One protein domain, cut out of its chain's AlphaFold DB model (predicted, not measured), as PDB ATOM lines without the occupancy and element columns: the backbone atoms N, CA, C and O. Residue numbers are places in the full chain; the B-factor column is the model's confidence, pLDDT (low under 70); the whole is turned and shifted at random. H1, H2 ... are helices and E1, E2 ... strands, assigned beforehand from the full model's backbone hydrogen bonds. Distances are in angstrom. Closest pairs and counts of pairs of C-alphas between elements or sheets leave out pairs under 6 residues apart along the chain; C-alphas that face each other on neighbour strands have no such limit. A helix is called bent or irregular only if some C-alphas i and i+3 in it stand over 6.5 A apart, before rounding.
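AT A GLANCE: This is residues 101 to 243 of the 244 residues of the protein "Hypothetical protein" of Polarella glacialis (UniProt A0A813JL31). An elongated body has the hairpin E4-E5 at one end and a loose cluster of helices, H1b, H2, H4 and H5, at the other, with the bent helix H1 running lengthwise between them. On one side, the short helix H3 leads straight into a small hairpin, E2-E3, whose loop, residues 175 to 180, sticks out. The printed part has 143 residues, with five named helices and five named strands in the order E1 H1 H2 H3 E2 E3 E4 E5 H4 H5; the class is mixed, helices and strands, and both two-stranded sheets, E4 - E5 and E2 - E3, are antiparallel. It is only just compact, close to loose, with a radius of gyration of the C-alphas of 17.2 A and spans of 57 by 33 by 25 A.

IN THESE COORDINATES: E4, residues 188 to 195, is 20.5 A long and begins with C-alpha 188 at (-23.250, -107.404, 32.298). E5 is residues 200 to 204, 12.9 A. E1 is residues 110 to 112, 6.7 A. H1, residues 116 to 135, was assigned as one helix by its hydrogen bonds but is bent, with C-alphas 124 and 127 7.3 A apart; its arms are H1a, residues 116 to 124, 12.1 A, and H1b, residues 127 to 135, 12.3 A. H2 is residues 140 to 149, 14.2 A. H3, residues 165 to 171, 10.1 A, is irregular: C-alphas 166 and 169 are 7.6 A apart. E2 is residues 172 to 174, 6.8 A, and E3 residues 181 to 183, 6.5 A. H4 is residues 217 to 232, 22.1 A; H5, residues 234 to 241, 10.8 A, ends with C-alpha 241 at (-19.135, -84.504, 22.487).

HOW THE PARTS SIT: E4 and E5 form an antiparallel hairpin at 141 degrees, with N 195 and O 200 2.8 A apart, within hydrogen-bond range. The closest C-alphas of H1a and E4, Arg 116 and Val 193, are 7.5 A apart. H1a and H1b stand at a shallow tilt of 31 degrees. H1b touches H2 at a steep tilt of 49 degrees, opposite ways; their closest C-alphas, Ile 134 and Phe 143, are 6.0 A apart. H2 touches H5, only just about perpendicular at 71 degrees, with the closest C-alphas, Arg 144 and Leu 240, 5.0 A apart. H4 and H5 touch only at the corner, C-alphas 229 and 237 being closest at 5.8 A. E2 and E3 are an antiparallel hairpin, with N 182 and O 173 2.7 A apart. H3 and E4 are apart, and E1 pairs with no named strand. Each O i to N i+4 pair is within hydrogen-bond range in H1a, H1b, H2, H4 and H5; in H3 1 of 3 is, beside 3 of 4 O i to N i+3 pairs.

THE WHOLE: The two farthest C-alphas, Ala 197 and Glu 235, are 57.5 A apart. The printed part has no cut. The links H2 to H3 and E5 to H4 are long, with 15 and 12 residues. The mean pLDDT of the printed part is 93.1; residues 242 to 243 are under 70.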
ATOM      1  N   THR A 101     -24.130-111.657  36.319       97.56
ATOM      2  CA  THR A 101     -23.599-110.754  37.352       97.56
ATOM      3  C   THR A 101     -23.326-109.373  36.769       97.56
ATOM      4  O   THR A 101     -23.210-109.203  35.552       97.56
ATOM      5  N   PHE A 102     -23.173-108.382  37.642       96.69
ATOM      6  CA  PHE A 102     -22.578-107.093  37.294       96.69
ATOM      7  C   PHE A 102     -21.137-107.036  37.801       96.69
ATOM      8  O   PHE A 102     -20.783-107.714  38.767       96.69
ATOM      9  N   LYS A 103     -20.287-106.229  37.156       94.12
ATOM     10  CA  LYS A 103     -18.856-106.147  37.505       94.12
ATOM     11  C   LYS A 103     -18.631-105.630  38.929       94.12
ATOM     12  O   LYS A 103     -17.627-105.962  39.552       94.12
ATOM     13  N   GLU A 104     -19.555-104.817  39.416       95.50
ATOM     14  CA  GLU A 104     -19.578-104.199  40.736       95.50
ATOM     15  C   GLU A 104     -19.959-105.188  41.844       95.50
ATOM     16  O   GLU A 104     -19.574-104.989  42.995       95.50
ATOM     17  N   GLU A 105     -20.676-106.262  41.504       93.50
ATOM     18  CA  GLU A 105     -21.169-107.274  42.443       93.50
ATOM     19  C   GLU A 105     -20.758-108.691  41.985       93.50
ATOM     20  O   GLU A 105     -21.611-109.541  41.705       93.50
ATOM     21  N   PRO A 106     -19.443-108.983  41.887       91.62
ATOM     22  CA  PRO A 106     -18.970-110.281  41.424       91.62
ATOM     23  C   PRO A 106     -19.434-111.398  42.365       91.62
ATOM     24  O   PRO A 106     -19.364-111.280  43.590       91.62
ATOM     25  N   GLY A 107     -19.909-112.500  41.785       91.69
ATOM     26  CA  GLY A 107     -20.469-113.634  42.525       91.69
ATOM     27  C   GLY A 107     -21.902-113.432  43.030       91.69
ATOM     28  O   GLY A 107     -22.479-114.378  43.563       91.69
ATOM     29  N   HIS A 108     -22.502-112.250  42.844       95.06
ATOM     30  CA  HIS A 108     -23.927-112.047  43.082       95.06
ATOM     31  C   HIS A 108     -24.709-112.337  41.799       95.06
ATOM     32  O   HIS A 108     -24.801-111.499  40.902       95.06
ATOM     33  N   TRP A 109     -25.236-113.556  41.703       97.06
ATOM     34  CA  TRP A 109     -25.956-114.023  40.524       97.06
ATOM     35  C   TRP A 109     -27.426-113.615  40.557       97.06
ATOM     36  O   TRP A 109     -28.131-113.825  41.545       97.06
ATOM     37  N   PHE A 110     -27.886-113.085  39.434       96.56
ATOM     38  CA  PHE A 110     -29.278-112.777  39.137       96.56
ATOM     39  C   PHE A 110     -29.778-113.708  38.035       96.56
ATOM     40  O   PHE A 110     -28.973-114.250  37.279       96.56
ATOM     41  N   LEU A 111     -31.097-113.866  37.910       97.94
ATOM     42  CA  LEU A 111     -31.707-114.691  36.869       97.94
ATOM     43  C   LEU A 111     -32.467-113.834  35.854       97.94
ATOM     44  O   LEU A 111     -33.427-113.148  36.209       97.94
ATOM     45  N   ALA A 112     -32.063-113.904  34.589       98.19
ATOM     46  CA  ALA A 112     -32.779-113.326  33.461       98.19
ATOM     47  C   ALA A 112     -33.649-114.404  32.804       98.19
ATOM     48  O   ALA A 112     -33.149-115.462  32.418       98.19
ATOM     49  N   GLN A 113     -34.950-114.134  32.639       97.75
ATOM     50  CA  GLN A 113     -35.884-115.046  31.963       97.75
ATOM     51  C   GLN A 113     -35.693-115.005  30.439       97.75
ATOM     52  O   GLN A 113     -36.560-114.572  29.686       97.75
ATOM     53  N   VAL A 114     -34.528-115.440  29.973       98.06
ATOM     54  CA  VAL A 114     -34.157-115.540  28.561       98.06
ATOM     55  C   VAL A 114     -33.493-116.896  28.330       98.06
ATOM     56  O   VAL A 114     -32.777-117.370  29.208       98.06
ATOM     57  N   SER A 115     -33.750-117.533  27.187       97.38
ATOM     58  CA  SER A 115     -33.055-118.763  26.797       97.38
ATOM     59  C   SER A 115     -31.662-118.460  26.254       97.38
ATOM     60  O   SER A 115     -31.356-117.342  25.826       97.38
ATOM     61  N   ARG A 116     -30.810-119.490  26.220       97.12
ATOM     62  CA  ARG A 116     -29.489-119.422  25.583       97.12
ATOM     63  C   ARG A 116     -29.580-118.948  24.131       97.12
ATOM     64  O   ARG A 116     -28.873-118.016  23.760       97.12
ATOM     65  N   ASP A 117     -30.457-119.554  23.337       96.69
ATOM     66  CA  ASP A 117     -30.564-119.278  21.900       96.69
ATOM     67  C   ASP A 117     -31.063-117.856  21.627       96.69
ATOM     68  O   ASP A 117     -30.522-117.142  20.771       96.69
ATOM     69  N   ALA A 118     -32.042-117.405  22.418       97.56
ATOM     70  CA  ALA A 118     -32.511-116.031  22.394       97.56
ATOM     71  C   ALA A 118     -31.390-115.038  22.727       97.56
ATOM     72  O   ALA A 118     -31.221-114.035  22.025       97.56
ATOM     73  N   LEU A 119     -30.604-115.313  23.775       97.88
ATOM     74  CA  LEU A 119     -29.536-114.417  24.206       97.88
ATOM     75  C   LEU A 119     -28.368-114.379  23.215       97.88
ATOM     76  O   LEU A 119     -27.857-113.296  22.935       97.88
ATOM     77  N   GLU A 120     -27.964-115.514  22.644       97.75
ATOM     78  CA  GLU A 120     -26.915-115.558  21.617       97.75
ATOM     79  C   GLU A 120     -27.339-114.807  20.351       97.75
ATOM     80  O   GLU A 120     -26.574-114.003  19.814       97.75
ATOM     81  N   THR A 121     -28.592-114.980  19.918       97.06
ATOM     82  CA  THR A 121     -29.158-114.218  18.797       97.06
ATOM     83  C   THR A 121     -29.136-112.717  19.088       97.06
ATOM     84  O   THR A 121     -28.686-111.920  18.261       97.06
ATOM     85  N   TYR A 122     -29.570-112.323  20.288       96.56
ATOM     86  CA  TYR A 122     -29.561-110.935  20.740       96.56
ATOM     87  C   TYR A 122     -28.139-110.346  20.775       96.56
ATOM     88  O   TYR A 122     -27.890-109.277  20.211       96.56
ATOM     89  N   ARG A 123     -27.177-111.068  21.361       97.00
ATOM     90  CA  ARG A 123     -25.753-110.702  21.426       97.00
ATOM     91  C   ARG A 123     -25.129-110.561  20.037       97.00
ATOM     92  O   ARG A 123     -24.316-109.659  19.826       97.00
ATOM     93  N   GLY A 124     -25.541-111.417  19.101       96.69
ATOM     94  CA  GLY A 124     -25.133-111.407  17.699       96.69
ATOM     95  C   GLY A 124     -25.526-110.132  16.950       96.69
ATOM     96  O   GLY A 124     -24.765-109.642  16.120       96.69
ATOM     97  N   MET A 125     -26.696-109.562  17.257       96.06
ATOM     98  CA  MET A 125     -27.231-108.394  16.540       96.06
ATOM     99  C   MET A 125     -27.012-107.053  17.248       96.06
ATOM    100  O   MET A 125     -27.024-106.006  16.597       96.06
ATOM    101  N   LYS A 126     -26.835-107.048  18.575       95.12
ATOM    102  CA  LYS A 126     -26.906-105.823  19.387       95.12
ATOM    103  C   LYS A 126     -25.838-104.790  19.028       95.12
ATOM    104  O   LYS A 126     -26.153-103.599  18.989       95.12
ATOM    105  N   PHE A 127     -24.602-105.216  18.755       96.06
ATOM    106  CA  PHE A 127     -23.526-104.285  18.400       96.06
ATOM    107  C   PHE A 127     -23.760-103.625  17.041       96.06
ATOM    108  O   PHE A 127     -23.642-102.409  16.919       96.06
ATOM    109  N   GLU A 128     -24.158-104.404  16.035       95.94
ATOM    110  CA  GLU A 128     -24.475-103.865  14.711       95.94
ATOM    111  C   GLU A 128     -25.688-102.926  14.773       95.94
ATOM    112  O   GLU A 128     -25.655-101.840  14.201       95.94
ATOM    113  N   ALA A 129     -26.724-103.270  15.546       93.50
ATOM    114  CA  ALA A 129     -27.857-102.377  15.777       93.50
ATOM    115  C   ALA A 129     -27.423-101.055  16.441       93.50
ATOM    116  O   ALA A 129     -27.817 -99.975  15.996       93.50
ATOM    117  N   TRP A 130     -26.568-101.117  17.470       93.75
ATOM    118  CA  TRP A 130     -25.984 -99.931  18.103       93.75
ATOM    119  C   TRP A 130     -25.184 -99.086  17.099       93.75
ATOM    120  O   TRP A 130     -25.364 -97.866  17.046       93.75
ATOM    121  N   LYS A 131     -24.358 -99.724  16.262       94.81
ATOM    122  CA  LYS A 131     -23.552 -99.063  15.232       94.81
ATOM    123  C   LYS A 131     -24.433 -98.359  14.199       94.81
ATOM    124  O   LYS A 131     -24.212 -97.192  13.885       94.81
ATOM    125  N   GLN A 132     -25.496 -99.009  13.734       94.44
ATOM    126  CA  GLN A 132     -26.447 -98.397  12.807       94.44
ATOM    127  C   GLN A 132     -27.172 -97.197  13.423       94.44
ATOM    128  O   GLN A 132     -27.384 -96.201  12.737       94.44
ATOM    129  N   MET A 133     -27.509 -97.246  14.715       90.38
ATOM    130  CA  MET A 133     -28.148 -96.122  15.410       90.38
ATOM    131  C   MET A 133     -27.254 -94.880  15.505       90.38
ATOM    132  O   MET A 133     -27.785 -93.772  15.597       90.38
ATOM    133  N   ILE A 134     -25.927 -95.043  15.517       92.88
ATOM    134  CA  ILE A 134     -24.985 -93.920  15.565       92.88
ATOM    135  C   ILE A 134     -24.548 -93.457  14.167       92.88
ATOM    136  O   ILE A 134     -24.366 -92.261  13.977       92.88
ATOM    137  N   GLU A 135     -24.451 -94.357  13.181       93.62
ATOM    138  CA  GLU A 135     -24.180 -93.994  11.775       93.62
ATOM    139  C   GLU A 135     -25.406 -93.367  11.089       93.62
ATOM    140  O   GLU A 135     -25.274 -92.590  10.147       93.62
ATOM    141  N   LYS A 136     -26.619 -93.706  11.542       92.81
ATOM    142  CA  LYS A 136     -27.889 -93.200  10.997       92.81
ATOM    143  C   LYS A 136     -28.807 -92.724  12.129       92.81
ATOM    144  O   LYS A 136     -29.856 -93.331  12.368       92.81
ATOM    145  N   PRO A 137     -28.433 -91.659  12.859       89.12
ATOM    146  CA  PRO A 137     -29.225 -91.179  13.980       89.12
ATOM    147  C   PRO A 137     -30.576 -90.640  13.504       89.12
ATOM    148  O   PRO A 137     -30.662 -89.913  12.516       89.12
ATOM    149  N   SER A 138     -31.643 -90.946  14.245       88.19
ATOM    150  CA  SER A 138     -32.983 -90.423  13.935       88.19
ATOM    151  C   SER A 138     -33.165 -88.959  14.358       88.19
ATOM    152  O   SER A 138     -34.014 -88.253  13.816       88.19
ATOM    153  N   CYS A 139     -32.362 -88.487  15.321       89.00
ATOM    154  CA  CYS A 139     -32.328 -87.099  15.772       89.00
ATOM    155  C   CYS A 139     -30.990 -86.747  16.449       89.00
ATOM    156  O   CYS A 139     -30.267 -87.620  16.936       89.00
ATOM    157  N   GLU A 140     -30.683 -85.449  16.547       88.94
ATOM    158  CA  GLU A 140     -29.432 -84.962  17.146       88.94
ATOM    159  C   GLU A 140     -29.300 -85.318  18.635       88.94
ATOM    160  O   GLU A 140     -28.217 -85.667  19.096       88.94
ATOM    161  N   ALA A 141     -30.397 -85.284  19.400       85.81
ATOM    162  CA  ALA A 141     -30.364 -85.619  20.825       85.81
ATOM    163  C   ALA A 141     -29.948 -87.081  21.059       85.81
ATOM    164  O   ALA A 141     -29.141 -87.372  21.946       85.81
ATOM    165  N   GLN A 142     -30.459 -88.001  20.233       84.50
ATOM    166  CA  GLN A 142     -30.041 -89.400  20.247       84.50
ATOM    167  C   GLN A 142     -28.570 -89.525  19.849       84.50
ATOM    168  O   GLN A 142     -27.826 -90.224  20.536       84.50
ATOM    169  N   PHE A 143     -28.146 -88.834  18.787       91.06
ATOM    170  CA  PHE A 143     -26.765 -88.890  18.311       91.06
ATOM    171  C   PHE A 143     -25.776 -88.418  19.381       91.06
ATOM    172  O   PHE A 143     -24.843 -89.139  19.733       91.06
ATOM    173  N   ARG A 144     -26.054 -87.253  19.982       90.31
ATOM    174  CA  ARG A 144     -25.300 -86.679  21.102       90.31
ATOM    175  C   ARG A 144     -25.163 -87.683  22.240       90.31
ATOM    176  O   ARG A 144     -24.058 -87.908  22.724       90.31
ATOM    177  N   ARG A 145     -26.263 -88.309  22.661       85.75
ATOM    178  CA  ARG A 145     -26.245 -89.302  23.743       85.75
ATOM    179  C   ARG A 145     -25.340 -90.487  23.407       85.75
ATOM    180  O   ARG A 145     -24.525 -90.870  24.234       85.75
ATOM    181  N   MET A 146     -25.460 -91.042  22.203       89.44
ATOM    182  CA  MET A 146     -24.665 -92.198  21.771       89.44
ATOM    183  C   MET A 146     -23.166 -91.869  21.709       89.44
ATOM    184  O   MET A 146     -22.351 -92.649  22.193       89.44
ATOM    185  N   LEU A 147     -22.803 -90.686  21.203       91.75
ATOM    186  CA  LEU A 147     -21.417 -90.209  21.188       91.75
ATOM    187  C   LEU A 147     -20.834 -90.047  22.598       91.75
ATOM    188  O   LEU A 147     -19.680 -90.395  22.827       91.75
ATOM    189  N   ASN A 148     -21.628 -89.543  23.546       88.12
ATOM    190  CA  ASN A 148     -21.189 -89.363  24.932       88.12
ATOM    191  C   ASN A 148     -21.089 -90.685  25.708       88.12
ATOM    192  O   ASN A 148     -20.254 -90.797  26.602       88.12
ATOM    193  N   LEU A 149     -21.914 -91.680  25.367       87.75
ATOM    194  CA  LEU A 149     -21.816 -93.031  25.932       87.75
ATOM    195  C   LEU A 149     -20.560 -93.765  25.448       87.75
ATOM    196  O   LEU A 149     -19.970 -94.536  26.202       87.75
ATOM    197  N   GLY A 150     -20.139 -93.510  24.211       91.94
ATOM    198  CA  GLY A 150     -19.010 -94.197  23.602       91.94
ATOM    199  C   GLY A 150     -19.374 -95.576  23.056       91.94
ATOM    200  O   GLY A 150     -20.544 -95.954  22.955       91.94
ATOM    201  N   VAL A 151     -18.343 -96.334  22.681       94.06
ATOM    202  CA  VAL A 151     -18.510 -97.698  22.174       94.06
ATOM    203  C   VAL A 151     -18.998 -98.646  23.268       94.06
ATOM    204  O   VAL A 151     -18.421 -98.718  24.358       94.06
ATOM    205  N   VAL A 152     -20.044 -99.407  22.947       91.56
ATOM    206  CA  VAL A 152     -20.561-100.460  23.820       91.56
ATOM    207  C   VAL A 152     -20.035-101.809  23.358       91.56
ATOM    208  O   VAL A 152     -20.246-102.205  22.217       91.56
ATOM    209  N   THR A 153     -19.336-102.502  24.252       95.81
ATOM    210  CA  THR A 153     -18.670-103.776  23.953       95.81
ATOM    211  C   THR A 153     -19.300-104.967  24.662       95.81
ATOM    212  O   THR A 153     -19.070-106.101  24.271       95.81
ATOM    213  N   GLN A 154     -20.124-104.722  25.674       96.38
ATOM    214  CA  GLN A 154     -20.686-105.739  26.558       96.38
ATOM    215  C   GLN A 154     -22.211-105.730  26.476       96.38
ATOM    216  O   GLN A 154     -22.812-104.697  26.165       96.38
ATOM    217  N   LEU A 155     -22.830-106.876  26.759       96.38
ATOM    218  CA  LEU A 155     -24.277-106.999  26.863       96.38
ATOM    219  C   LEU A 155     -24.821-106.017  27.903       96.38
ATOM    220  O   LEU A 155     -24.304-105.894  29.009       96.38
ATOM    221  N   PHE A 156     -25.877-105.309  27.523       94.12
ATOM    222  CA  PHE A 156     -26.656-104.465  28.414       94.12
ATOM    223  C   PHE A 156     -28.077-104.385  27.867       94.12
ATOM    224  O   PHE A 156     -28.295-104.179  26.668       94.12
ATOM    225  N   ASP A 157     -29.044-104.528  28.756       94.38
ATOM    226  CA  ASP A 157     -30.445-104.272  28.473       94.38
ATOM    227  C   ASP A 157     -31.160-104.127  29.816       94.38
ATOM    228  O   ASP A 157     -31.247-105.113  30.537       94.38
ATOM    229  N   PRO A 158     -31.646-102.940  30.202       92.19
ATOM    230  CA  PRO A 158     -32.268-102.767  31.512       92.19
ATOM    231  C   PRO A 158     -33.591-103.534  31.665       92.19
ATOM    232  O   PRO A 158     -34.087-103.642  32.785       92.19
ATOM    233  N   GLN A 159     -34.179-104.043  30.574       92.94
ATOM    234  CA  GLN A 159     -35.369-104.893  30.638       92.94
ATOM    235  C   GLN A 159     -35.010-106.360  30.892       92.94
ATOM    236  O   GLN A 159     -35.697-107.009  31.675       92.94
ATOM    237  N   LEU A 160     -33.936-106.865  30.269       95.44
ATOM    238  CA  LEU A 160     -33.474-108.249  30.470       95.44
ATOM    239  C   LEU A 160     -32.585-108.395  31.716       95.44
ATOM    240  O   LEU A 160     -32.641-109.404  32.411       95.44
ATOM    241  N   PHE A 161     -31.772-107.377  31.989       96.38
ATOM    242  CA  PHE A 161     -30.767-107.314  33.049       96.38
ATOM    243  C   PHE A 161     -31.028-106.081  33.926       96.38
ATOM    244  O   PHE A 161     -30.309-105.079  33.834       96.38
ATOM    245  N   PRO A 162     -32.092-106.094  34.748       95.00
ATOM    246  CA  PRO A 162     -32.431-104.958  35.592       95.00
ATOM    247  C   PRO A 162     -31.292-104.613  36.558       95.00
ATOM    248  O   PRO A 162     -30.719-105.485  37.215       95.00
ATOM    249  N   THR A 163     -30.996-103.317  36.670       94.62
ATOM    250  CA  THR A 163     -30.031-102.802  37.646       94.62
ATOM    251  C   THR A 163     -30.573-102.977  39.072       94.62
ATOM    252  O   THR A 163     -31.677-102.491  39.355       94.62
ATOM    253  N   PRO A 164     -29.805-103.598  39.987       92.88
ATOM    254  CA  PRO A 164     -30.187-103.762  41.384       92.88
ATOM    255  C   PRO A 164     -30.393-102.411  42.062       92.88
ATOM    256  O   PRO A 164     -29.728-101.432  41.722       92.88
ATOM    257  N   GLU A 165     -31.287-102.350  43.050       92.69
ATOM    258  CA  GLU A 165     -31.623-101.108  43.765       92.69
ATOM    259  C   GLU A 165     -30.381-100.405  44.340       92.69
ATOM    260  O   GLU A 165     -30.253 -99.186  44.228       92.69
ATOM    261  N   SER A 166     -29.415-101.181  44.849       92.81
ATOM    262  CA  SER A 166     -28.122-100.707  45.368       92.81
ATOM    263  C   SER A 166     -27.291 -99.916  44.348       92.81
ATOM    264  O   SER A 166     -26.488 -99.067  44.737       92.81
ATOM    265  N   LEU A 167     -27.488-100.169  43.050       93.19
ATOM    266  CA  LEU A 167     -26.713 -99.589  41.951       93.19
ATOM    267  C   LEU A 167     -27.523 -98.606  41.094       93.19
ATOM    268  O   LEU A 167     -26.957 -97.942  40.225       93.19
ATOM    269  N   GLN A 168     -28.831 -98.452  41.333       92.25
ATOM    270  CA  GLN A 168     -29.690 -97.606  40.494       92.25
ATOM    271  C   GLN A 168     -29.210 -96.156  40.414       92.25
ATOM    272  O   GLN A 168     -29.199 -95.590  39.327       92.25
ATOM    273  N   SER A 169     -28.750 -95.568  41.519       91.75
ATOM    274  CA  SER A 169     -28.262 -94.180  41.551       91.75
ATOM    275  C   SER A 169     -27.006 -93.941  40.703       91.75
ATOM    276  O   SER A 169     -26.742 -92.805  40.319       91.75
ATOM    277  N   GLN A 170     -26.243 -94.991  40.392       91.69
ATOM    278  CA  GLN A 170     -25.052 -94.919  39.536       91.69
ATOM    279  C   GLN A 170     -25.416 -95.011  38.050       91.69
ATOM    280  O   GLN A 170     -24.720 -94.463  37.197       91.69
ATOM    281  N   TYR A 171     -26.532 -95.679  37.750       90.12
ATOM    282  CA  TYR A 171     -26.985 -95.987  36.395       90.12
ATOM    283  C   TYR A 171     -28.288 -95.276  36.017       90.12
ATOM    284  O   TYR A 171     -28.922 -95.612  35.016       90.12
ATOM    285  N   GLN A 172     -28.691 -94.270  36.789       89.06
ATOM    286  CA  GLN A 172     -29.842 -93.428  36.505       89.06
ATOM    287  C   GLN A 172     -29.479 -91.962  36.710       89.06
ATOM    288  O   GLN A 172     -28.953 -91.573  37.748       89.06
ATOM    289  N   VAL A 173     -29.783 -91.139  35.712       84.81
ATOM    290  CA  VAL A 173     -29.558 -89.691  35.749       84.81
ATOM    291  C   VAL A 173     -30.856 -88.992  35.385       84.81
ATOM    292  O   VAL A 173     -31.494 -89.344  34.399       84.81
ATOM    293  N   THR A 174     -31.254 -87.990  36.158       84.69
ATOM    294  CA  THR A 174     -32.402 -87.149  35.807       84.69
ATOM    295  C   THR A 174     -31.952 -86.056  34.845       84.69
ATOM    296  O   THR A 174     -31.033 -85.299  35.143       84.69
ATOM    297  N   ASP A 175     -32.607 -85.955  33.693       77.62
ATOM    298  CA  ASP A 175     -32.420 -84.851  32.757       77.62
ATOM    299  C   ASP A 175     -32.944 -83.555  33.388       77.62
ATOM    300  O   ASP A 175     -34.146 -83.385  33.594       77.62
ATOM    301  N   GLU A 176     -32.043 -82.622  33.690       80.62
ATOM    302  CA  GLU A 176     -32.374 -81.350  34.344       80.62
ATOM    303  C   GLU A 176     -33.357 -80.487  33.537       80.62
ATOM    304  O   GLU A 176     -34.061 -79.654  34.108       80.62
ATOM    305  N   LYS A 177     -33.445 -80.674  32.211       78.06
ATOM    306  CA  LYS A 177     -34.298 -79.849  31.342       78.06
ATOM    307  C   LYS A 177     -35.753 -80.292  31.344       78.06
ATOM    308  O   LYS A 177     -36.639 -79.461  31.158       78.06
ATOM    309  N   ASN A 178     -36.012 -81.590  31.469       82.38
ATOM    310  CA  ASN A 178     -37.362 -82.152  31.345       82.38
ATOM    311  C   ASN A 178     -37.776 -83.042  32.529       82.38
ATOM    312  O   ASN A 178     -38.900 -83.544  32.538       82.38
ATOM    313  N   GLY A 179     -36.890 -83.240  33.508       83.69
ATOM    314  CA  GLY A 179     -37.112 -84.070  34.688       83.69
ATOM    315  C   GLY A 179     -37.203 -85.572  34.403       83.69
ATOM    316  O   GLY A 179     -37.595 -86.325  35.292       83.69
ATOM    317  N   LYS A 180     -36.900 -86.037  33.184       87.00
ATOM    318  CA  LYS A 180     -37.004 -87.455  32.823       87.00
ATOM    319  C   LYS A 180     -35.809 -88.233  33.340       87.00
ATOM    320  O   LYS A 180     -34.664 -87.819  33.194       87.00
ATOM    321  N   LEU A 181     -36.091 -89.417  33.861       84.38
ATOM    322  CA  LEU A 181     -35.077 -90.378  34.252       84.38
ATOM    323  C   LEU A 181     -34.456 -91.017  33.003       84.38
ATOM    324  O   LEU A 181     -35.153 -91.594  32.167       84.38
ATOM    325  N   ILE A 182     -33.140 -90.915  32.883       83.44
ATOM    326  CA  ILE A 182     -32.327 -91.562  31.863       83.44
ATOM    327  C   ILE A 182     -31.634 -92.745  32.522       83.44
ATOM    328  O   ILE A 182     -30.861 -92.568  33.458       83.44
ATOM    329  N   GLN A 183     -31.879 -93.944  32.004       85.94
ATOM    330  CA  GLN A 183     -31.114 -95.127  32.382       85.94
ATOM    331  C   GLN A 183     -29.829 -95.179  31.556       85.94
ATOM    332  O   GLN A 183     -29.867 -95.168  30.320       85.94
ATOM    333  N   LEU A 184     -28.694 -95.200  32.243       86.00
ATOM    334  CA  LEU A 184     -27.394 -95.429  31.635       86.00
ATOM    335  C   LEU A 184     -27.216 -96.934  31.376       86.00
ATOM    336  O   LEU A 184     -27.726 -97.746  32.150       86.00
ATOM    337  N   PRO A 185     -26.498 -97.329  30.310       89.38
ATOM    338  CA  PRO A 185     -26.122 -98.721  30.102       89.38
ATOM    339  C   PRO A 185     -25.399 -99.280  31.330       89.38
ATOM    340  O   PRO A 185     -24.377 -98.728  31.730       89.38
ATOM    341  N   HIS A 186     -25.917-100.375  31.889       94.44
ATOM    342  CA  HIS A 186     -25.278-101.139  32.957       94.44
ATOM    343  C   HIS A 186     -24.761-102.456  32.365       94.44
ATOM    344  O   HIS A 186     -25.566-103.343  32.064       94.44
ATOM    345  N   PRO A 187     -23.453-102.562  32.076       95.00
ATOM    346  CA  PRO A 187     -22.905-103.719  31.386       95.00
ATOM    347  C   PRO A 187     -22.923-104.972  32.257       95.00
ATOM    348  O   PRO A 187     -22.447-104.949  33.391       95.00
ATOM    349  N   VAL A 188     -23.377-106.082  31.685       97.12
ATOM    350  CA  VAL A 188     -23.250-107.404  32.298       97.12
ATOM    351  C   VAL A 188     -21.767-107.763  32.443       97.12
ATOM    352  O   VAL A 188     -20.960-107.532  31.539       97.12
ATOM    353  N   GLY A 189     -21.405-108.308  33.604       96.50
ATOM    354  CA  GLY A 189     -20.072-108.812  33.913       96.50
ATOM    355  C   GLY A 189     -19.885-110.226  33.379       96.50
ATOM    356  O   GLY A 189     -19.208-110.423  32.370       96.50
ATOM    357  N   GLU A 190     -20.506-111.196  34.045       97.88
ATOM    358  CA  GLU A 190     -20.426-112.617  33.702       97.88
ATOM    359  C   GLU A 190     -21.802-113.183  33.359       97.88
ATOM    360  O   GLU A 190     -22.827-112.685  33.829       97.88
ATOM    361  N   LEU A 191     -21.809-114.245  32.552       98.38
ATOM    362  CA  LEU A 191     -23.000-115.002  32.183       98.38
ATOM    363  C   LEU A 191     -22.740-116.496  32.348       98.38
ATOM    364  O   LEU A 191     -21.649-116.989  32.048       98.38
ATOM    365  N   ARG A 192     -23.761-117.233  32.779       98.44
ATOM    366  CA  ARG A 192     -23.747-118.694  32.809       98.44
ATOM    367  C   ARG A 192     -25.152-119.264  32.668       98.44
ATOM    368  O   ARG A 192     -26.144-118.589  32.913       98.44
ATOM    369  N   VAL A 193     -25.232-120.536  32.315       98.25
ATOM    370  CA  VAL A 193     -26.498-121.275  32.221       98.25
ATOM    371  C   VAL A 193     -26.277-122.723  32.623       98.25
ATOM    372  O   VAL A 193     -25.192-123.270  32.409       98.25
ATOM    373  N   TRP A 194     -27.279-123.344  33.234       98.31
ATOM    374  CA  TRP A 194     -27.184-124.734  33.660       98.31
ATOM    375  C   TRP A 194     -27.182-125.679  32.450       98.31
ATOM    376  O   TRP A 194     -28.036-125.595  31.570       98.31
ATOM    377  N   ASP A 195     -26.220-126.596  32.406       98.06
ATOM    378  CA  ASP A 195     -26.151-127.690  31.440       98.06
ATOM    379  C   ASP A 195     -26.662-128.962  32.127       98.06
ATOM    380  O   ASP A 195     -25.981-129.564  32.960       98.06
ATOM    381  N   ALA A 196     -27.888-129.370  31.795       97.44
ATOM    382  CA  ALA A 196     -28.528-130.521  32.425       97.44
ATOM    383  C   ALA A 196     -27.819-131.851  32.120       97.44
ATOM    384  O   ALA A 196     -27.888-132.771  32.937       97.44
ATOM    385  N   ALA A 197     -27.118-131.967  30.986       96.88
ATOM    386  CA  ALA A 197     -26.372-133.176  30.648       96.88
ATOM    387  C   ALA A 197     -25.119-133.319  31.522       96.88
ATOM    388  O   ALA A 197     -24.804-134.419  31.977       96.88
ATOM    389  N   LYS A 198     -24.425-132.205  31.784       97.44
ATOM    390  CA  LYS A 198     -23.204-132.180  32.608       97.44
ATOM    391  C   LYS A 198     -23.461-131.965  34.094       97.44
ATOM    392  O   LYS A 198     -22.574-132.223  34.899       97.44
ATOM    393  N   GLN A 199     -24.667-131.526  34.455       96.31
ATOM    394  CA  GLN A 199     -25.042-131.147  35.818       96.31
ATOM    395  C   GLN A 199     -24.122-130.050  36.386       96.31
ATOM    396  O   GLN A 199     -23.730-130.091  37.552       96.31
ATOM    397  N   GLU A 200     -23.775-129.071  35.551       97.62
ATOM    398  CA  GLU A 200     -22.926-127.939  35.923       97.62
ATOM    399  C   GLU A 200     -23.305-126.680  35.137       97.62
ATOM    400  O   GLU A 200     -23.987-126.743  34.114       97.62
ATOM    401  N   TYR A 201     -22.847-125.517  35.598       98.19
ATOM    402  CA  TYR A 201     -23.000-124.280  34.842       98.19
ATOM    403  C   TYR A 201     -21.965-124.189  33.723       98.19
ATOM    404  O   TYR A 201     -20.765-124.304  33.960       98.19
ATOM    405  N   SER A 202     -22.434-123.902  32.512       98.12
ATOM    406  CA  SER A 202     -21.582-123.524  31.388       98.12
ATOM    407  C   SER A 202     -21.452-121.999  31.327       98.12
ATOM    408  O   SER A 202     -22.484-121.320  31.323       98.12
ATOM    409  N   PRO A 203     -20.228-121.444  31.264       98.06
ATOM    410  CA  PRO A 203     -20.039-120.010  31.084       98.06
ATOM    411  C   PRO A 203     -20.510-119.570  29.695       98.06
ATOM    412  O   PRO A 203     -20.453-120.337  28.731       98.06
ATOM    413  N   MET A 204     -20.943-118.317  29.599       97.81
ATOM    414  CA  MET A 204     -21.315-117.653  28.353       97.81
ATOM    415  C   MET A 204     -20.559-116.333  28.216       97.81
ATOM    416  O   MET A 204     -20.142-115.726  29.203       97.81
ATOM    417  N   ASP A 205     -20.376-115.896  26.976       96.56
ATOM    418  CA  ASP A 205     -19.661-114.664  26.669       96.56
ATOM    419  C   ASP A 205     -20.597-113.453  26.786       96.56
ATOM    420  O   ASP A 205     -21.617-113.371  26.101       96.56
ATOM    421  N   SER A 206     -20.253-112.505  27.658       97.00
ATOM    422  CA  SER A 206     -20.966-111.232  27.806       97.00
ATOM    423  C   SER A 206     -20.594-110.213  26.726       97.00
ATOM    424  O   SER A 206     -21.343-109.256  26.503       97.00
ATOM    425  N   HIS A 207     -19.490-110.427  26.002       97.31
ATOM    426  CA  HIS A 207     -19.020-109.532  24.949       97.31
ATOM    427  C   HIS A 207     -19.931-109.589  23.720       97.31
ATOM    428  O   HIS A 207     -20.327-110.657  23.246       97.31
ATOM    429  N   LEU A 208     -20.264-108.425  23.167       97.38
ATOM    430  CA  LEU A 208     -21.104-108.340  21.979       97.38
ATOM    431  C   LEU A 208     -20.347-108.827  20.744       97.38
ATOM    432  O   LEU A 208     -19.205-108.434  20.493       97.38
ATOM    433  N   THR A 209     -21.007-109.639  19.921       97.38
ATOM    434  CA  THR A 209     -20.384-110.146  18.695       97.38
ATOM    435  C   THR A 209     -20.062-108.984  17.754       97.38
ATOM    436  O   THR A 209     -20.915-108.146  17.465       97.38
ATOM    437  N   GLY A 210     -18.814-108.925  17.283       96.44
ATOM    438  CA  GLY A 210     -18.323-107.874  16.385       96.44
ATOM    439  C   GLY A 210     -17.863-106.583  17.072       96.44
ATOM    440  O   GLY A 210     -17.309-105.719  16.392       96.44
ATOM    441  N   ALA A 211     -18.044-106.444  18.390       97.44
ATOM    442  CA  ALA A 211     -17.522-105.301  19.133       97.44
ATOM    443  C   ALA A 211     -15.998-105.409  19.346       97.44
ATOM    444  O   ALA A 211     -15.489-106.524  19.501       97.44
ATOM    445  N   PRO A 212     -15.254-104.286  19.400       97.19
ATOM    446  CA  PRO A 212     -13.816-104.313  19.663       97.19
ATOM    447  C   PRO A 212     -13.533-104.842  21.068       97.19
ATOM    448  O   PRO A 212     -14.242-104.497  22.015       97.19
ATOM    449  N   VAL A 213     -12.477-105.639  21.224       95.69
ATOM    450  CA  VAL A 213     -12.032-106.088  22.552       95.69
ATOM    451  C   VAL A 213     -11.518-104.909  23.383       95.69
ATOM    452  O   VAL A 213     -11.184-103.851  22.851       95.69
ATOM    453  N   GLU A 214     -11.409-105.087  24.701       91.38
ATOM    454  CA  GLU A 214     -11.062-103.992  25.621       91.38
ATOM    455  C   GLU A 214      -9.743-103.286  25.251       91.38
ATOM    456  O   GLU A 214      -9.664-102.060  25.299       91.38
ATOM    457  N   ALA A 215      -8.738-104.041  24.793       95.19
ATOM    458  CA  ALA A 215      -7.447-103.497  24.367       95.19
ATOM    459  C   ALA A 215      -7.530-102.607  23.109       95.19
ATOM    460  O   ALA A 215      -6.707-101.711  22.930       95.19
ATOM    461  N   GLU A 216      -8.521-102.833  22.246       95.88
ATOM    462  CA  GLU A 216      -8.701-102.125  20.971       95.88
ATOM    463  C   GLU A 216      -9.732-100.997  21.073       95.88
ATOM    464  O   GLU A 216      -9.786-100.115  20.216       95.88
ATOM    465  N   LYS A 217     -10.535-100.996  22.140       94.50
ATOM    466  CA  LYS A 217     -11.693-100.122  22.340       94.50
ATOM    467  C   LYS A 217     -11.395 -98.641  22.096       94.50
ATOM    468  O   LYS A 217     -12.170 -97.960  21.426       94.50
ATOM    469  N   VAL A 218     -10.277 -98.142  22.627       94.38
ATOM    470  CA  VAL A 218      -9.887 -96.725  22.512       94.38
ATOM    471  C   VAL A 218      -9.528 -96.363  21.071       94.38
ATOM    472  O   VAL A 218     -10.013 -95.354  20.560       94.38
ATOM    473  N   ALA A 219      -8.711 -97.189  20.413       96.81
ATOM    474  CA  ALA A 219      -8.293 -96.963  19.031       96.81
ATOM    475  C   ALA A 219      -9.487 -97.070  18.075       96.81
ATOM    476  O   ALA A 219      -9.737 -96.152  17.298       96.81
ATOM    477  N   TRP A 220     -10.289 -98.129  18.225       97.31
ATOM    478  CA  TRP A 220     -11.496 -98.349  17.435       97.31
ATOM    479  C   TRP A 220     -12.473 -97.178  17.559       97.31
ATOM    480  O   TRP A 220     -12.975 -96.673  16.556       97.31
ATOM    481  N   TRP A 221     -12.723 -96.695  18.783       96.25
ATOM    482  CA  TRP A 221     -13.636 -95.572  18.996       96.25
ATOM    483  C   TRP A 221     -13.105 -94.269  18.396       96.25
ATOM    484  O   TRP A 221     -13.872 -93.527  17.784       96.25
ATOM    485  N   ALA A 222     -11.805 -93.999  18.521       95.69
ATOM    486  CA  ALA A 222     -11.188 -92.824  17.912       95.69
ATOM    487  C   ALA A 222     -11.311 -92.850  16.380       95.69
ATOM    488  O   ALA A 222     -11.716 -91.856  15.778       95.69
ATOM    489  N   GLU A 223     -11.024 -93.991  15.750       97.00
ATOM    490  CA  GLU A 223     -11.196 -94.185  14.306       97.00
ATOM    491  C   GLU A 223     -12.655 -94.013  13.877       97.00
ATOM    492  O   GLU A 223     -12.947 -93.306  12.909       97.00
ATOM    493  N   PHE A 224     -13.584 -94.596  14.633       96.38
ATOM    494  CA  PHE A 224     -15.011 -94.499  14.362       96.38
ATOM    495  C   PHE A 224     -15.526 -93.054  14.466       96.38
ATOM    496  O   PHE A 224     -16.221 -92.573  13.574       96.38
ATOM    497  N   VAL A 225     -15.130 -92.314  15.506       95.62
ATOM    498  CA  VAL A 225     -15.475 -90.891  15.656       95.62
ATOM    499  C   VAL A 225     -14.835 -90.043  14.554       95.62
ATOM    500  O   VAL A 225     -15.475 -89.118  14.058       95.62
ATOM    501  N   ASN A 226     -13.610 -90.356  14.124       96.19
ATOM    502  CA  ASN A 226     -12.967 -89.666  13.003       96.19
ATOM    503  C   ASN A 226     -13.720 -89.878  11.685       96.19
ATOM    504  O   ASN A 226     -13.876 -88.929  10.917       96.19
ATOM    505  N   LYS A 227     -14.253 -91.083  11.446       96.31
ATOM    506  CA  LYS A 227     -15.154 -91.341  10.315       96.31
ATOM    507  C   LYS A 227     -16.400 -90.451  10.392       96.31
ATOM    508  O   LYS A 227     -16.712 -89.766   9.424       96.31
ATOM    509  N   LEU A 228     -17.052 -90.380  11.555       95.25
ATOM    510  CA  LEU A 228     -18.226 -89.516  11.745       95.25
ATOM    511  C   LEU A 228     -17.899 -88.025  11.551       95.25
ATOM    512  O   LEU A 228     -18.700 -87.292  10.978       95.25
ATOM    513  N   ARG A 229     -16.716 -87.566  11.984       96.06
ATOM    514  CA  ARG A 229     -16.226 -86.193  11.739       96.06
ATOM    515  C   ARG A 229     -16.024 -85.920  10.252       96.06
ATOM    516  O   ARG A 229     -16.368 -84.838   9.790       96.06
ATOM    517  N   ALA A 230     -15.496 -86.886   9.503       96.19
ATOM    518  CA  ALA A 230     -15.334 -86.761   8.058       96.19
ATOM    519  C   ALA A 230     -16.688 -86.698   7.324       96.19
ATOM    520  O   ALA A 230     -16.813 -85.969   6.344       96.19
ATOM    521  N   GLU A 231     -17.698 -87.426   7.808       94.62
ATOM    522  CA  GLU A 231     -19.037 -87.478   7.204       94.62
ATOM    523  C   GLU A 231     -19.921 -86.272   7.569       94.62
ATOM    524  O   GLU A 231     -20.639 -85.756   6.713       94.62
ATOM    525  N   HIS A 232     -19.866 -85.798   8.817       93.50
ATOM    526  CA  HIS A 232     -20.775 -84.765   9.340       93.50
ATOM    527  C   HIS A 232     -20.111 -83.409   9.636       93.50
ATOM    528  O   HIS A 232     -20.809 -82.440   9.934       93.50
ATOM    529  N   GLY A 233     -18.783 -83.322   9.554       95.56
ATOM    530  CA  GLY A 233     -18.002 -82.135   9.895       95.56
ATOM    531  C   GLY A 233     -17.432 -82.178  11.316       95.56
ATOM    532  O   GLY A 233     -18.111 -82.536  12.282       95.56
ATOM    533  N   ASP A 234     -16.167 -81.775  11.447       94.25
ATOM    534  CA  ASP A 234     -15.412 -81.847  12.704       94.25
ATOM    535  C   ASP A 234     -16.010 -80.975  13.819       94.25
ATOM    536  O   ASP A 234     -16.194 -81.443  14.947       94.25
ATOM    537  N   GLU A 235     -16.378 -79.734  13.494       93.25
ATOM    538  CA  GLU A 235     -16.980 -78.793  14.447       93.25
ATOM    539  C   GLU A 235     -18.330 -79.299  14.967       93.25
ATOM    540  O   GLU A 235     -18.615 -79.190  16.162       93.25
ATOM    541  N   TYR A 236     -19.138 -79.910  14.091       93.44
ATOM    542  CA  TYR A 236     -20.446 -80.447  14.457       93.44
ATOM    543  C   TYR A 236     -20.310 -81.589  15.469       93.44
ATOM    544  O   TYR A 236     -20.861 -81.509  16.567       93.44
ATOM    545  N   ILE A 237     -19.512 -82.614  15.149       94.38
ATOM    546  CA  ILE A 237     -19.295 -83.758  16.048       94.38
ATOM    547  C   ILE A 237     -18.635 -83.317  17.359       94.38
ATOM    548  O   ILE A 237     -19.041 -83.761  18.436       94.38
ATOM    549  N   SER A 238     -17.662 -82.403  17.301       91.88
ATOM    550  CA  SER A 238     -17.018 -81.860  18.503       91.88
ATOM    551  C   SER A 238     -18.021 -81.129  19.405       91.88
ATOM    552  O   SER A 238     -18.005 -81.327  20.622       91.88
ATOM    553  N   GLY A 239     -18.963 -80.372  18.830       90.94
ATOM    554  CA  GLY A 239     -20.049 -79.716  19.565       90.94
ATOM    555  C   GLY A 239     -21.057 -80.677  20.215       90.94
ATOM    556  O   GLY A 239     -21.730 -80.304  21.183       90.94
ATOM    557  N   LEU A 240     -21.159 -81.919  19.730       88.44
ATOM    558  CA  LEU A 240     -21.973 -82.970  20.353       88.44
ATOM    559  C   LEU A 240     -21.254 -83.647  21.534       88.44
ATOM    560  O   LEU A 240     -21.899 -84.024  22.513       88.44
ATOM    561  N   VAL A 241     -19.930 -83.787  21.470       84.38
ATOM    562  CA  VAL A 241     -19.135 -84.504  22.487       84.38
ATOM    563  C   VAL A 241     -18.711 -83.594  23.653       84.38
ATOM    564  O   VAL A 241     -18.550 -84.066  24.772       84.38
ATOM    565  N   ALA A 242     -18.535 -82.288  23.425       63.97
ATOM    566  CA  ALA A 242     -17.876 -81.383  24.378       63.97
ATOM    567  C   ALA A 242     -18.754 -80.817  25.516       63.97
ATOM    568  O   ALA A 242     -18.235 -80.126  26.390       63.97
ATOM    569  N   THR A 243     -20.063 -81.076  25.546       51.88
ATOM    570  CA  THR A 243     -20.933 -80.628  26.653       51.88
ATOM    571  C   THR A 243     -20.898 -81.623  27.811       51.88
ATOM    572  O   THR A 243     -21.733 -82.528  27.859       51.88
TER     573      THR A 243